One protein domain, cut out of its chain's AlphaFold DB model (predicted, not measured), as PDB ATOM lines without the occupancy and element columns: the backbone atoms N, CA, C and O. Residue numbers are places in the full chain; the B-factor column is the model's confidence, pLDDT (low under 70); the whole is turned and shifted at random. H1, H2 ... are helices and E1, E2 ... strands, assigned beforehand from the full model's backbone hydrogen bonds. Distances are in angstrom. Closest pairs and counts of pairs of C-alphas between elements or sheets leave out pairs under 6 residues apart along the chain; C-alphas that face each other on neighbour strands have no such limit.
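What this domain is: This is residues 8 to 123 of the 125 residues of an uncharacterized protein of marine sediment metagenome (UniProt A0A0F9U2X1). A strongly twisted sheet of five strands has its two helices on one face: long H2 runs along E3, E4 and E5, and short H1 covers E1 and E2, while the other face has no named helix. Residues 118 to 123 of H2 stick out. The 116 printed residues hold H1, E1, E2, E3, E4, E5 and H2 in chain order; the class is mixed, and the antiparallel sheet, in order E1 to E5, is a meander, each strand the neighbour of the one before. The whole is compact, with a radius of gyration of the C-alphas of 14.4 A, yet elongated, spanning 45 by 26 by 25 A.

How they stand to each other: The strands are E1, residues 22 to 27, E2, 30 to 36, E3, 42 to 47, E4, 64 to 72, and E5, 81 to 92. Each neighbour pair is a hairpin; N 25 and O 32, N 35 and O 44, N 45 and O 68, and N 67 and O 89 are each 2.8 A apart, within hydrogen-bond range. E5 bends by 64 degrees at residue 85. H2, residues 97 to 123, is on the sheet at a height of 8.1 A, over E4 and only just over E3 and E5, with 3 C-alphas on each of these two. It runs along the strands, at 24 degrees to E4 on the local plane; its closest C-alphas to E5 are those of Leu 101 and Val 91, 6.2 A apart. H1, residues 9 to 17, is on the same face at a height of 9.5 A, over E2 and only just over E1, with 3 C-alphas there. H1 and H2 are close but not clearly touching, their closest C-alphas, Phe 15 and Lys 98, 7.5 A apart. In both helices every O i to N i+4 pair is within hydrogen-bond range.

Where its parts are: H1 begins at C-alpha 9, (83.065, 132.135, 133.913). E4 is 25.2 A long, E5 27.0 A and H2 38.2 A, ending at C-alpha 123, (61.908, 114.066, 164.149).

The domain as a whole: The C-alphas of Thr 54 and Lys 122, the two farthest apart, are 46.1 A apart. The printed part has no cut. The link from E3 to E4 is long, 16 residues, and its residues 59 to 63 have pLDDT under 70.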
ATOM      1  N   LYS A   8      82.390 130.044 129.555       91.56
ATOM      2  CA  LYS A   8      83.261 130.979 130.273       91.56
ATOM      3  C   LYS A   8      82.658 131.355 131.621       91.56
ATOM      4  O   LYS A   8      81.434 131.392 131.772       91.56
ATOM      5  N   LEU A   9      83.509 131.720 132.580       91.69
ATOM      6  CA  LEU A   9      83.065 132.135 133.913       91.69
ATOM      7  C   LEU A   9      82.032 133.270 133.872       91.69
ATOM      8  O   LEU A   9      80.992 133.170 134.520       91.69
ATOM      9  N   LYS A  10      82.275 134.294 133.044       93.12
ATOM     10  CA  LYS A  10      81.365 135.434 132.853       93.12
ATOM     11  C   LYS A  10      79.952 135.004 132.437       93.12
ATOM     12  O   LYS A  10      78.976 135.490 132.992       93.12
ATOM     13  N   GLN A  11      79.833 134.035 131.527       92.19
ATOM     14  CA  GLN A  11      78.529 133.536 131.071       92.19
ATOM     15  C   GLN A  11      77.776 132.785 132.177       92.19
ATOM     16  O   GLN A  11      76.546 132.820 132.225       92.19
ATOM     17  N   MET A  12      78.503 132.081 133.053       93.06
ATOM     18  CA  MET A  12      77.919 131.405 134.212       93.06
ATOM     19  C   MET A  12      77.453 132.414 135.267       93.06
ATOM     20  O   MET A  12      76.357 132.266 135.806       93.06
ATOM     21  N   ASP A  13      78.259 133.447 135.525       93.75
ATOM     22  CA  ASP A  13      77.910 134.558 136.412       93.75
ATOM     23  C   ASP A  13      76.642 135.265 135.943       93.75
ATOM     24  O   ASP A  13      75.694 135.365 136.712       93.75
ATOM     25  N   GLU A  14      76.607 135.709 134.684       94.12
ATOM     26  CA  GLU A  14      75.447 136.385 134.097       94.12
ATOM     27  C   GLU A  14      74.189 135.527 134.218       94.12
ATOM     28  O   GLU A  14      73.123 136.021 134.573       94.12
ATOM     29  N   PHE A  15      74.306 134.220 133.975       93.50
ATOM     30  CA  PHE A  15      73.168 133.320 134.066       93.50
ATOM     31  C   PHE A  15      72.682 133.126 135.509       93.50
ATOM     32  O   PHE A  15      71.501 133.334 135.781       93.50
ATOM     33  N   LEU A  16      73.557 132.733 136.440       93.06
ATOM     34  CA  LEU A  16      73.147 132.394 137.808       93.06
ATOM     35  C   LEU A  16      72.860 133.640 138.648       93.06
ATOM     36  O   LEU A  16      71.833 133.700 139.318       93.06
ATOM     37  N   LYS A  17      73.715 134.662 138.574       90.31
ATOM     38  CA  LYS A  17      73.552 135.901 139.350       90.31
ATOM     39  C   LYS A  17      72.517 136.860 138.760       90.31
ATOM     40  O   LYS A  17      72.220 137.860 139.404       90.31
ATOM     41  N   SER A  18      71.919 136.547 137.603       85.94
ATOM     42  CA  SER A  18      70.716 137.256 137.127       85.94
ATOM     43  C   SER A  18      69.577 137.212 138.150       85.94
ATOM     44  O   SER A  18      68.742 138.108 138.200       85.94
ATOM     45  N   SER A  19      69.541 136.162 138.975       80.06
ATOM     46  CA  SER A  19      68.603 136.023 140.081       80.06
ATOM     47  C   SER A  19      69.301 136.361 141.399       80.06
ATOM     48  O   SER A  19      70.413 135.904 141.660       80.06
ATOM     49  N   ALA A  20      68.642 137.128 142.266       77.62
ATOM     50  CA  ALA A  20      69.178 137.427 143.590       77.62
ATOM     51  C   ALA A  20      69.346 136.148 144.437       77.62
ATOM     52  O   ALA A  20      68.538 135.222 144.351       77.62
ATOM     53  N   GLY A  21      70.366 136.119 145.301       83.81
ATOM     54  CA  GLY A  21      70.579 135.042 146.280       83.81
ATOM     55  C   GLY A  21      71.629 133.994 145.905       83.81
ATOM     56  O   GLY A  21      71.812 133.042 146.665       83.81
ATOM     57  N   TRP A  22      72.324 134.170 144.777       93.06
ATOM     58  CA  TRP A  22      73.480 133.356 144.402       93.06
ATOM     59  C   TRP A  22      74.791 133.981 144.876       93.06
ATOM     60  O   TRP A  22      75.103 135.126 144.556       93.06
ATOM     61  N   PHE A  23      75.600 133.185 145.567       92.06
ATOM     62  CA  PHE A  23      76.930 133.555 146.036       92.06
ATOM     63  C   PHE A  23      77.961 132.655 145.375       92.06
ATOM     64  O   PHE A  23      77.812 131.438 145.373       92.06
ATOM     65  N   ARG A  24      79.014 133.236 144.804       93.94
ATOM     66  CA  ARG A  24      80.085 132.456 144.179       93.94
ATOM     67  C   ARG A  24      81.249 132.293 145.148       93.94
ATOM     68  O   ARG A  24      81.708 133.276 145.719       93.94
ATOM     69  N   SER A  25      81.766 131.078 145.260       92.81
ATOM     70  CA  SER A  25      82.953 130.739 146.040       92.81
ATOM     71  C   SER A  25      83.896 129.835 145.244       92.81
ATOM     72  O   SER A  25      83.538 129.274 144.203       92.81
ATOM     73  N   ARG A  26      85.140 129.730 145.713       92.44
ATOM     74  CA  ARG A  26      86.150 128.818 145.166       92.44
ATOM     75  C   ARG A  26      86.111 127.508 145.947       92.44
ATOM     76  O   ARG A  26      86.047 127.536 147.174       92.44
ATOM     77  N   SER A  27      86.180 126.372 145.259       88.19
ATOM     78  CA  SER A  27      86.358 125.068 145.902       88.19
ATOM     79  C   SER A  27      87.282 124.198 145.062       88.19
ATOM     80  O   SER A  27      86.981 123.896 143.909       88.19
ATOM     81  N   GLY A  28      88.433 123.815 145.622       87.81
ATOM     82  CA  GLY A  28      89.467 123.105 144.868       87.81
ATOM     83  C   GLY A  28      89.867 123.887 143.614       87.81
ATOM     84  O   GLY A  28      90.248 125.048 143.713       87.81
ATOM     85  N   ASN A  29      89.733 123.260 142.441       88.31
ATOM     86  CA  ASN A  29      90.009 123.878 141.140       88.31
ATOM     87  C   ASN A  29      88.728 124.166 140.329       88.31
ATOM     88  O   ASN A  29      88.705 123.998 139.109       88.31
ATOM     89  N   GLU A  30      87.623 124.510 140.990       89.81
ATOM     90  CA  GLU A  30      86.400 124.935 140.307       89.81
ATOM     91  C   GLU A  30      85.642 126.033 141.061       89.81
ATOM     92  O   GLU A  30      85.764 126.206 142.278       89.81
ATOM     93  N   TRP A  31      84.812 126.768 140.322       93.44
ATOM     94  CA  TRP A  31      83.880 127.728 140.909       93.44
ATOM     95  C   TRP A  31      82.579 127.053 141.340       93.44
ATOM     96  O   TRP A  31      81.958 126.328 140.552       93.44
ATOM     97  N   ILE A  32      82.142 127.351 142.565       95.00
ATOM     98  CA  ILE A  32      80.876 126.905 143.145       95.00
ATOM     99  C   ILE A  32      79.940 128.101 143.292       95.00
ATOM    100  O   ILE A  32      80.365 129.188 143.676       95.00
ATOM    101  N   TYR A  33      78.660 127.890 143.009       96.38
ATOM    102  CA  TYR A  33      77.601 128.864 143.232       96.38
ATOM    103  C   TYR A  33      76.608 128.312 144.244       96.38
ATOM    104  O   TYR A  33      76.026 127.248 144.036       96.38
ATOM    105  N   ASP A  34      76.407 129.060 145.316       95.00
ATOM    106  CA  ASP A  34      75.559 128.709 146.440       95.00
ATOM    107  C   ASP A  34      74.294 129.560 146.403       95.00
ATOM    108  O   ASP A  34      74.355 130.787 146.469       95.00
ATOM    109  N   PHE A  35      73.140 128.906 146.316       94.62
ATOM    110  CA  PHE A  35      71.840 129.542 146.463       94.62
ATOM    111  C   PHE A  35      71.260 129.225 147.835       94.62
ATOM    112  O   PHE A  35      70.951 128.070 148.148       94.62
ATOM    113  N   HIS A  36      71.111 130.263 148.651       91.69
ATOM    114  CA  HIS A  36      70.641 130.150 150.025       91.69
ATOM    115  C   HIS A  36      69.122 130.321 150.071       91.69
ATOM    116  O   HIS A  36      68.591 131.384 149.746       91.69
ATOM    117  N   MET A  37      68.402 129.287 150.513       89.94
ATOM    118  CA  MET A  37      66.959 129.403 150.709       89.94
ATOM    119  C   MET A  37      66.667 130.254 151.952       89.94
ATOM    120  O   MET A  37      67.195 129.998 153.029       89.94
ATOM    121  N   LYS A  38      65.801 131.266 151.819       87.62
ATOM    122  CA  LYS A  38      65.532 132.236 152.903       87.62
ATOM    123  C   LYS A  38      64.826 131.628 154.120       87.62
ATOM    124  O   LYS A  38      65.041 132.074 155.237       87.62
ATOM    125  N   LYS A  39      63.948 130.645 153.896       89.62
ATOM    126  CA  LYS A  39      63.039 130.107 154.927       89.62
ATOM    127  C   LYS A  39      63.475 128.766 155.511       89.62
ATOM    128  O   LYS A  39      62.923 128.341 156.519       89.62
ATOM    129  N   ILE A  40      64.413 128.077 154.865       92.62
ATOM    130  CA  ILE A  40      64.890 126.766 155.310       92.62
ATOM    131  C   ILE A  40      66.415 126.716 155.232       92.62
ATOM    132  O   ILE A  40      66.991 127.330 154.335       92.62
ATOM    133  N   PRO A  41      67.087 125.976 156.131       94.25
ATOM    134  CA  PRO A  41      68.541 125.903 156.208       94.25
ATOM    135  C   PRO A  41      69.115 124.975 155.122       94.25
ATOM    136  O   PRO A  41      69.871 124.046 155.395       94.25
ATOM    137  N   VAL A  42      68.719 125.201 153.871       94.62
ATOM    138  CA  VAL A  42      69.105 124.413 152.700       94.62
ATOM    139  C   VAL A  42      69.829 125.310 151.709       94.62
ATOM    140  O   VAL A  42      69.419 126.445 151.455       94.62
ATOM    141  N   ILE A  43      70.906 124.773 151.140       95.06
ATOM    142  CA  ILE A  43      71.702 125.430 150.107       95.06
ATOM    143  C   ILE A  43      71.686 124.548 148.862       95.06
ATOM    144  O   ILE A  43      72.032 123.364 148.939       95.06
ATOM    145  N   ILE A  44      71.313 125.124 147.719       96.31
ATOM    146  CA  ILE A  44      71.562 124.506 146.413       96.31
ATOM    147  C   ILE A  44      72.942 124.938 145.947       96.31
ATOM    148  O   ILE A  44      73.237 126.129 145.904       96.31
ATOM    149  N   LYS A  45      73.780 123.968 145.597       96.25
ATOM    150  CA  LYS A  45      75.144 124.196 145.132       96.25
ATOM    151  C   LYS A  45      75.257 123.813 143.665       96.25
ATOM    152  O   LYS A  45      74.834 122.722 143.274       96.25
ATOM    153  N   VAL A  46      75.842 124.702 142.872       96.62
ATOM    154  CA  VAL A  46      76.166 124.487 141.460       96.62
ATOM    155  C   VAL A  46      77.679 124.531 141.302       96.62
ATOM    156  O   VAL A  46      78.286 125.596 141.383       96.62
ATOM    157  N   ALA A  47      78.293 123.377 141.067       94.50
ATOM    158  CA  ALA A  47      79.694 123.295 140.689       94.50
ATOM    159  C   ALA A  47      79.812 123.482 139.177       94.50
ATOM    160  O   ALA A  47      79.275 122.691 138.398       94.50
ATOM    161  N   SER A  48      80.475 124.560 138.772       90.69
ATOM    162  CA  SER A  48      80.471 125.043 137.388       90.69
ATOM    163  C   SER A  48      81.282 124.195 136.416       90.69
ATOM    164  O   SER A  48      81.062 124.305 135.211       90.69
ATOM    165  N   SER A  49      82.214 123.369 136.908       86.88
ATOM    166  CA  SER A  49      83.228 122.710 136.075       86.88
ATOM    167  C   SER A  49      84.175 123.689 135.354       86.88
ATOM    168  O   SER A  49      84.905 123.305 134.449       86.88
ATOM    169  N   ILE A  50      84.168 124.971 135.726       89.50
ATOM    170  CA  ILE A  50      85.054 125.999 135.173       89.50
ATOM    171  C   ILE A  50      86.279 126.078 136.072       89.50
ATOM    172  O   ILE A  50      86.124 126.283 137.280       89.50
ATOM    173  N   ARG A  51      87.477 125.907 135.503       87.19
ATOM    174  CA  ARG A  51      88.714 125.999 136.283       87.19
ATOM    175  C   ARG A  51      88.945 127.428 136.762       87.19
ATOM    176  O   ARG A  51      88.563 128.392 136.097       87.19
ATOM    177  N   ILE A  52      89.560 127.557 137.932       88.19
ATOM    178  CA  ILE A  52      89.791 128.866 138.558       88.19
ATOM    179  C   ILE A  52      90.929 129.613 137.857       88.19
ATOM    180  O   ILE A  52      90.859 130.829 137.734       88.19
ATOM    181  N   ASP A  53      91.937 128.881 137.382       87.56
ATOM    182  CA  ASP A  53      93.149 129.407 136.743       87.56
ATOM    183  C   ASP A  53      92.892 130.071 135.383       87.56
ATOM    184  O   ASP A  53      93.430 131.126 135.072       87.56
ATOM    185  N   THR A  54      92.057 129.437 134.572       84.81
ATOM    186  CA  THR A  54      91.834 129.767 133.164       84.81
ATOM    187  C   THR A  54      90.466 130.386 132.931       84.81
ATOM    188  O   THR A  54      90.197 130.871 131.834       84.81
ATOM    189  N   GLU A  55      89.577 130.326 133.930       87.31
ATOM    190  CA  GLU A  55      88.171 130.742 133.842       87.31
ATOM    191  C   GLU A  55      87.396 130.080 132.690       87.31
ATOM    192  O   GLU A  55      86.357 130.573 132.226       87.31
ATOM    193  N   ARG A  56      87.892 128.917 132.255       82.19
ATOM    194  CA  ARG A  56      87.352 128.102 131.168       82.19
ATOM    195  C   ARG A  56      86.992 126.710 131.665       82.19
ATOM    196  O   ARG A  56      87.580 126.159 132.597       82.19
ATOM    197  N   SER A  57      85.970 126.146 131.044       79.75
ATOM    198  CA  SER A  57      85.549 124.765 131.276       79.75
ATOM    199  C   SER A  57      86.586 123.758 130.743       79.75
ATOM    200  O   SER A  57      87.223 124.052 129.735       79.75
ATOM    201  N   ARG A  58      86.766 122.578 131.361       73.06
ATOM    202  CA  ARG A  58      87.785 121.599 130.909       73.06
ATOM    203  C   ARG A  58      87.410 120.943 129.570       73.06
ATOM    204  O   ARG A  58      86.336 121.185 129.009       73.06
ATOM    205  N   ASN A  59      88.299 120.087 129.062       69.75
ATOM    206  CA  ASN A  59      88.181 119.422 127.761       69.75
ATOM    207  C   ASN A  59      86.811 118.748 127.532       69.75
ATOM    208  O   ASN A  59      86.096 118.363 128.466       69.75
ATOM    209  N   LYS A  60      86.433 118.629 126.255       65.62
ATOM    210  CA  LYS A  60      85.193 117.977 125.804       65.62
ATOM    211  C   LYS A  60      85.105 116.554 126.377       65.62
ATOM    212  O   LYS A  60      86.075 115.811 126.334       65.62
ATOM    213  N   GLY A  61      83.947 116.184 126.927       62.31
ATOM    214  CA  GLY A  61      83.691 114.841 127.478       62.31
ATOM    215  C   GLY A  61      84.112 114.614 128.937       62.31
ATOM    216  O   GLY A  61      83.558 113.727 129.579       62.31
ATOM    217  N   SER A  62      84.997 115.436 129.507       62.78
ATOM    218  CA  SER A  62      85.508 115.227 130.877       62.78
ATOM    219  C   SER A  62      84.793 116.043 131.958       62.78
ATOM    220  O   SER A  62      85.117 115.917 133.136       62.78
ATOM    221  N   ASP A  63      83.826 116.882 131.575       69.50
ATOM    222  CA  ASP A  63      83.401 118.006 132.408       69.50
ATOM    223  C   ASP A  63      81.910 118.326 132.276       69.50
ATOM    224  O   ASP A  63      81.421 118.657 131.188       69.50
ATOM    225  N   ALA A  64      81.205 118.262 133.405       84.88
ATOM    226  CA  ALA A  64      79.779 118.526 133.516       84.88
ATOM    227  C   ALA A  64      79.493 119.408 134.735       84.88
ATOM    228  O   ALA A  64      80.064 119.211 135.811       84.88
ATOM    229  N   ILE A  65      78.554 120.339 134.572       92.19
ATOM    230  CA  ILE A  65      78.055 121.176 135.663       92.19
ATOM    231  C   ILE A  65      77.327 120.257 136.646       92.19
ATOM    232  O   ILE A  65      76.499 119.443 136.230       92.19
ATOM    233  N   ARG A  66      77.614 120.362 137.945       94.19
ATOM    234  CA  ARG A  66      76.987 119.518 138.974       94.19
ATOM    235  C   ARG A  66      76.066 120.337 139.855       94.19
ATOM    236  O   ARG A  66      76.472 121.371 140.366       94.19
ATOM    237  N   VAL A  67      74.858 119.833 140.090       97.06
ATOM    238  CA  VAL A  67      73.869 120.454 140.980       97.06
ATOM    239  C   VAL A  67      73.513 119.493 142.104       97.06
ATOM    240  O   VAL A  67      73.094 118.359 141.856       97.06
ATOM    241  N   TYR A  68      73.676 119.943 143.342       96.88
ATOM    242  CA  TYR A  68      73.398 119.177 144.555       96.88
ATOM    243  C   TYR A  68      72.824 120.080 145.647       96.88
ATOM    244  O   TYR A  68      72.782 121.301 145.497       96.88
ATOM    245  N   ALA A  69      72.354 119.480 146.739       96.94
ATOM    246  CA  ALA A  69      71.804 120.219 147.871       96.94
ATOM    247  C   ALA A  69      72.424 119.749 149.183       96.94
ATOM    248  O   ALA A  69      72.666 118.552 149.369       96.94
ATOM    249  N   VAL A  70      72.633 120.684 150.102       96.31
ATOM    250  CA  VAL A  70      73.156 120.430 151.450       96.31
ATOM    251  C   VAL A  70      72.291 121.123 152.501       96.31
ATOM    252  O   VAL A  70      71.584 122.084 152.194       96.31
ATOM    253  N   VAL A  71      72.345 120.629 153.737       94.50
ATOM    254  CA  VAL A  71      71.687 121.234 154.904       94.50
ATOM    255  C   VAL A  71      72.735 121.898 155.788       94.50
ATOM    256  O   VAL A  71      73.767 121.291 156.076       94.50
ATOM    257  N   LYS A  72      72.447 123.114 156.245       94.00
ATOM    258  CA  LYS A  72      73.228 123.859 157.241       94.00
ATOM    259  C   LYS A  72      72.533 123.880 158.606       94.00
ATOM    260  O   LYS A  72      71.389 123.448 158.727       94.00
ATOM    261  N   LYS A  73      73.239 124.336 159.644       90.75
ATOM    262  CA  LYS A  73      72.728 124.349 161.026       90.75
ATOM    263  C   LYS A  73      71.565 125.311 161.254       90.75
ATOM    264  O   LYS A  73      70.635 124.954 161.970       90.75
ATOM    265  N   GLY A  74      71.591 126.474 160.620       91.00
ATOM    266  CA  GLY A  74      70.558 127.495 160.747       91.00
ATOM    267  C   GLY A  74      70.365 128.267 159.447       91.00
ATOM    268  O   GLY A  74      70.695 127.781 158.364       91.00
ATOM    269  N   LEU A  75      69.766 129.453 159.533       89.50
ATOM    270  CA  LEU A  75      69.479 130.291 158.366       89.50
ATOM    271  C   LEU A  75      70.602 131.281 158.040       89.50
ATOM    272  O   LEU A  75      70.603 131.808 156.924       89.50
ATOM    273  N   ASP A  76      71.601 131.453 158.908       87.44
ATOM    274  CA  ASP A  76      72.725 132.357 158.656       87.44
ATOM    275  C   ASP A  76      73.578 131.814 157.490       87.44
ATOM    276  O   ASP A  76      73.832 130.604 157.413       87.44
ATOM    277  N   PRO A  77      73.972 132.630 156.496       81.06
ATOM    278  CA  PRO A  77      74.896 132.211 155.442       81.06
ATOM    279  C   PRO A  77      76.223 131.618 155.938       81.06
ATOM    280  O   PRO A  77      76.791 130.787 155.232       81.06
ATOM    281  N   LYS A  78      76.692 132.007 157.128       85.81
ATOM    282  CA  LYS A  78      77.928 131.533 157.768       85.81
ATOM    283  C   LYS A  78      77.749 130.228 158.550       85.81
ATOM    284  O   LYS A  78      78.739 129.659 159.011       85.81
ATOM    285  N   ASP A  79      76.518 129.742 158.707       89.62
ATOM    286  CA  ASP A  79      76.264 128.505 159.438       89.62
ATOM    287  C   ASP A  79      76.937 127.301 158.775       89.62
ATOM    288  O   ASP A  79      76.899 127.108 157.556       89.62
ATOM    289  N   LYS A  80      77.501 126.429 159.614       91.19
ATOM    290  CA  LYS A  80      78.180 125.213 159.163       91.19
ATOM    291  C   LYS A  80      77.219 124.284 158.421       91.19
ATOM    292  O   LYS A  80      76.075 124.070 158.838       91.19
ATOM    293  N   ILE A  81      77.725 123.679 157.347       92.50
ATOM    294  CA  ILE A  81      77.064 122.568 156.656       92.50
ATOM    295  C   ILE A  81      77.083 121.355 157.588       92.50
ATOM    296  O   ILE A  81      78.135 120.973 158.085       92.50
ATOM    297  N   ILE A  82      75.918 120.750 157.809       92.38
ATOM    298  CA  ILE A  82      75.772 119.560 158.655       92.38
ATOM    299  C   ILE A  82      75.884 118.293 157.813       92.38
ATOM    300  O   ILE A  82      76.548 117.341 158.206       92.38
ATOM    301  N   ARG A  83      75.192 118.246 156.668       92.00
ATOM    302  CA  ARG A  83      75.131 117.041 155.830       92.00
ATOM    303  C   ARG A  83      74.670 117.323 154.408       92.00
ATOM    304  O   ARG A  83      74.018 118.333 154.134       92.00
ATOM    305  N   GLY A  84      74.936 116.372 153.515       94.00
ATOM    306  CA  GLY A  84      74.318 116.324 152.191       94.00
ATOM    307  C   GLY A  84      72.815 116.037 152.271       94.00
ATOM    308  O   GLY A  84      72.376 115.226 153.085       94.00
ATOM    309  N   LEU A  85      72.032 116.703 151.421       95.00
ATOM    310  CA  LEU A  85      70.586 116.489 151.284       95.00
ATOM    311  C   LEU A  85      70.242 115.754 149.988       95.00
ATOM    312  O   LEU A  85      69.452 114.817 149.997       95.00
ATOM    313  N   LEU A  86      70.841 116.182 148.874       96.50
ATOM    314  CA  LEU A  86      70.641 115.590 147.555       96.50
ATOM    315  C   LEU A  86      71.987 115.282 146.915       96.50
ATOM    316  O   LEU A  86      72.872 116.138 146.883       96.50
ATOM    317  N   LYS A  87      72.103 114.086 146.331       95.38
ATOM    318  CA  LYS A  87      73.250 113.717 145.497       95.38
ATOM    319  C   LYS A  87      73.345 114.626 144.266       95.38
ATOM    320  O   LYS A  87      72.336 115.153 143.776       95.38
ATOM    321  N   ALA A  88      74.571 114.764 143.766       94.69
ATOM    322  CA  ALA A  88      74.871 115.546 142.579       94.69
ATOM    323  C   ALA A  88      74.234 114.947 141.324       94.69
ATOM    324  O   ALA A  88      74.382 113.762 141.036       94.69
ATOM    325  N   SER A  89      73.564 115.805 140.563       95.31
ATOM    326  CA  SER A  89      73.106 115.530 139.204       95.31
ATOM    327  C   SER A  89      73.910 116.381 138.228       95.31
ATOM    328  O   SER A  89      74.349 117.476 138.581       95.31
ATOM    329  N   ARG A  90      74.137 115.864 137.021       93.12
ATOM    330  CA  ARG A  90      75.024 116.473 136.026       93.12
ATOM    331  C   ARG A  90      74.227 117.134 134.906       93.12
ATOM    332  O   ARG A  90      73.201 116.608 134.491       93.12
ATOM    333  N   VAL A  91      74.740 118.250 134.401       92.38
ATOM    334  CA  VAL A  91      74.309 118.891 133.155       92.38
ATOM    335  C   VAL A  91      75.511 118.962 132.231       92.38
ATOM    336  O   VAL A  91      76.552 119.527 132.579       92.38
ATOM    337  N   TYR A  92      75.363 118.375 131.049       88.81
ATOM    338  CA  TYR A  92      76.373 118.459 130.006       88.81
ATOM    339  C   TYR A  92      76.412 119.865 129.406       88.81
ATOM    340  O   TYR A  92      75.388 120.537 129.273       88.81
ATOM    341  N   ARG A  93      77.615 120.305 129.033       85.81
ATOM    342  CA  ARG A  93      77.863 121.607 128.404       85.81
ATOM    343  C   ARG A  93      77.519 121.547 126.917       85.81
ATOM    344  O   ARG A  93      78.404 121.560 126.073       85.81
ATOM    345  N   THR A  94      76.240 121.403 126.605       88.88
ATOM    346  CA  THR A  94      75.715 121.449 125.232       88.88
ATOM    347  C   THR A  94      75.106 122.820 124.953       88.88
ATOM    348  O   THR A  94      74.917 123.599 125.887       88.88
ATOM    349  N   LYS A  95      74.750 123.150 123.704       88.06
ATOM    350  CA  LYS A  95      74.084 124.434 123.371       88.06
ATOM    351  C   LYS A  95      72.903 124.785 124.296       88.06
ATOM    352  O   LYS A  95      72.710 125.947 124.638       88.06
ATOM    353  N   ASN A  96      72.182 123.776 124.786       90.69
ATOM    354  CA  ASN A  96      71.014 123.929 125.658       90.69
ATOM    355  C   ASN A  96      71.333 123.902 127.167       90.69
ATOM    356  O   ASN A  96      70.420 123.774 127.990       90.69
ATOM    357  N   TRP A  97      72.607 124.028 127.564       91.31
ATOM    358  CA  TRP A  97      73.031 123.897 128.963       91.31
ATOM    359  C   TRP A  97      72.293 124.852 129.908       91.31
ATOM    360  O   TRP A  97      71.936 124.432 131.003       91.31
ATOM    361  N   LYS A  98      72.001 126.097 129.496       93.25
ATOM    362  CA  LYS A  98      71.278 127.083 130.326       93.25
ATOM    363  C   LYS A  98      69.879 126.589 130.686       93.25
ATOM    364  O   LYS A  98      69.496 126.576 131.855       93.25
ATOM    365  N   THR A  99      69.131 126.128 129.686       94.12
ATOM    366  CA  THR A  99      67.774 125.594 129.856       94.12
ATOM    367  C   THR A  99      67.784 124.336 130.719       94.12
ATOM    368  O   THR A  99      66.987 124.216 131.651       94.12
ATOM    369  N   ASN A 100      68.720 123.422 130.460       93.94
ATOM    370  CA  ASN A 100      68.855 122.180 131.219       93.94
ATOM    371  C   ASN A 100      69.268 122.441 132.674       93.94
ATOM    372  O   ASN A 100      68.710 121.845 133.594       93.94
ATOM    373  N   LEU A 101      70.183 123.388 132.893       94.62
ATOM    374  CA  LEU A 101      70.610 123.813 134.220       94.62
ATOM    375  C   LEU A 101      69.463 124.471 134.988       94.62
ATOM    376  O   LEU A 101      69.226 124.099 136.134       94.62
ATOM    377  N   LYS A 102      68.696 125.370 134.356       95.12
ATOM    378  CA  LYS A 102      67.506 125.985 134.967       95.12
ATOM    379  C   LYS A 102      66.506 124.924 135.429       95.12
ATOM    380  O   LYS A 102      66.090 124.936 136.586       95.12
ATOM    381  N   LYS A 103      66.156 123.983 134.543       95.88
ATOM    382  CA  LYS A 103      65.232 122.878 134.852       95.88
ATOM    383  C   LYS A 103      65.743 122.032 136.019       95.88
ATOM    384  O   LYS A 103      64.979 121.724 136.933       95.88
ATOM    385  N   LEU A 104      67.034 121.697 136.021       95.94
ATOM    386  CA  LEU A 104      67.628 120.898 137.089       95.94
ATOM    387  C   LEU A 104      67.659 121.645 138.427       95.94
ATOM    388  O   LEU A 104      67.346 121.042 139.451       95.94
ATOM    389  N   ILE A 105      67.991 122.939 138.438       95.44
ATOM    390  CA  ILE A 105      67.977 123.767 139.654       95.44
ATOM    391  C   ILE A 105      66.570 123.806 140.253       95.44
ATOM    392  O   ILE A 105      66.416 123.532 141.440       95.44
ATOM    393  N   ILE A 106      65.545 124.081 139.440       95.00
ATOM    394  CA  ILE A 106      64.145 124.116 139.895       95.00
ATOM    395  C   ILE A 106      63.732 122.756 140.471       95.00
ATOM    396  O   ILE A 106      63.195 122.687 141.574       95.00
ATOM    397  N   SER A 107      64.053 121.666 139.768       96.19
ATOM    398  CA  SER A 107      63.777 120.305 140.240       96.19
ATOM    399  C   SER A 107      64.471 120.002 141.574       96.19
ATOM    400  O   SER A 107      63.856 119.462 142.493       96.19
ATOM    401  N   LYS A 108      65.742 120.398 141.735       95.31
ATOM    402  CA  LYS A 108      66.492 120.207 142.985       95.31
ATOM    403  C   LYS A 108      65.958 121.070 144.125       95.31
ATOM    404  O   LYS A 108      65.939 120.582 145.250       95.31
ATOM    405  N   LEU A 109      65.510 122.295 143.853       93.94
ATOM    406  CA  LEU A 109      64.864 123.157 144.847       93.94
ATOM    407  C   LEU A 109      63.590 122.509 145.398       93.94
ATOM    408  O   LEU A 109      63.454 122.379 146.614       93.94
ATOM    409  N   ASP A 110      62.700 122.048 144.517       95.12
ATOM    410  CA  ASP A 110      61.455 121.381 144.912       95.12
ATOM    411  C   ASP A 110      61.722 120.087 145.702       95.12
ATOM    412  O   ASP A 110      61.189 119.888 146.798       95.12
ATOM    413  N   GLN A 111      62.629 119.234 145.208       95.69
ATOM    414  CA  GLN A 111      63.023 118.007 145.908       95.69
ATOM    415  C   GLN A 111      63.620 118.296 147.287       95.69
ATOM    416  O   GLN A 111      63.272 117.637 148.269       95.69
ATOM    417  N   ALA A 112      64.516 119.280 147.377       94.81
ATOM    418  CA  ALA A 112      65.178 119.636 148.623       94.81
ATOM    419  C   ALA A 112      64.170 120.154 149.655       94.81
ATOM    420  O   ALA A 112      64.205 119.726 150.810       94.81
ATOM    421  N   TYR A 113      63.228 120.997 149.224       93.38
ATOM    422  CA  TYR A 113      62.136 121.486 150.059       93.38
ATOM    423  C   TYR A 113      61.288 120.327 150.609       93.38
ATOM    424  O   TYR A 113      61.125 120.189 151.827       93.38
ATOM    425  N   LYS A 114      60.822 119.431 149.731       94.44
ATOM    426  CA  LYS A 114      59.999 118.270 150.109       94.44
ATOM    427  C   LYS A 114      60.714 117.340 151.091       94.44
ATOM    428  O   LYS A 114      60.135 116.956 152.109       94.44
ATOM    429  N   ILE A 115      61.973 116.989 150.821       93.44
ATOM    430  CA  ILE A 115      62.754 116.089 151.685       93.44
ATOM    431  C   ILE A 115      63.027 116.738 153.040       93.44
ATOM    432  O   ILE A 115      62.880 116.075 154.069       93.44
ATOM    433  N   TYR A 116      63.392 118.023 153.063       92.56
ATOM    434  CA  TYR A 116      63.654 118.733 154.311       92.56
ATOM    435  C   TYR A 116      62.423 118.710 155.227       92.56
ATOM    436  O   TYR A 116      62.515 118.252 156.366       92.56
ATOM    437  N   HIS A 117      61.251 119.097 154.714       90.94
ATOM    438  CA  HIS A 117      60.014 119.090 155.497       90.94
ATOM    439  C   HIS A 117      59.568 117.682 155.911       90.94
ATOM    440  O   HIS A 117      59.117 117.492 157.043       90.94
ATOM    441  N   LYS A 118      59.741 116.671 155.047       91.81
ATOM    442  CA  LYS A 118      59.467 115.268 155.398       91.81
ATOM    443  C   LYS A 118      60.332 114.799 156.570       91.81
ATOM    444  O   LYS A 118      59.822 114.150 157.479       91.81
ATOM    445  N   ASN A 119      61.616 115.154 156.577       88.25
ATOM    446  CA  ASN A 119      62.540 114.782 157.649       88.25
ATOM    447  C   ASN A 119      62.216 115.499 158.966       88.25
ATOM    448  O   ASN A 119      62.264 114.868 160.015       88.25
ATOM    449  N   GLN A 120      61.820 116.775 158.922       83.69
ATOM    450  CA  GLN A 120      61.396 117.509 160.122       83.69
ATOM    451  C   GLN A 120      60.151 116.892 160.776       83.69
ATOM    452  O   GLN A 120      60.078 116.801 161.996       83.69
ATOM    453  N   ARG A 121      59.191 116.406 159.977       81.50
ATOM    454  CA  ARG A 121      58.002 115.709 160.501       81.50
ATOM    455  C   ARG A 121      58.339 114.393 161.201       81.50
ATOM    456  O   ARG A 121      57.652 114.043 162.149       81.50
ATOM    457  N   LYS A 122      59.366 113.672 160.739       76.56
ATOM    458  CA  LYS A 122      59.810 112.418 161.366       76.56
ATOM    459  C   LYS A 122      60.500 112.630 162.711       76.56
ATOM    460  O   LYS A 122      60.397 111.760 163.549       76.56
ATOM    461  N   ILE A 123      61.200 113.750 162.893       75.19
ATOM    462  CA  ILE A 123      61.908 114.066 164.149       75.19
ATOM    463  C   ILE A 123      60.929 114.486 165.258       75.19
ATOM    464  O   ILE A 123      61.233 114.346 166.432       75.19
TER     465      ILE A 123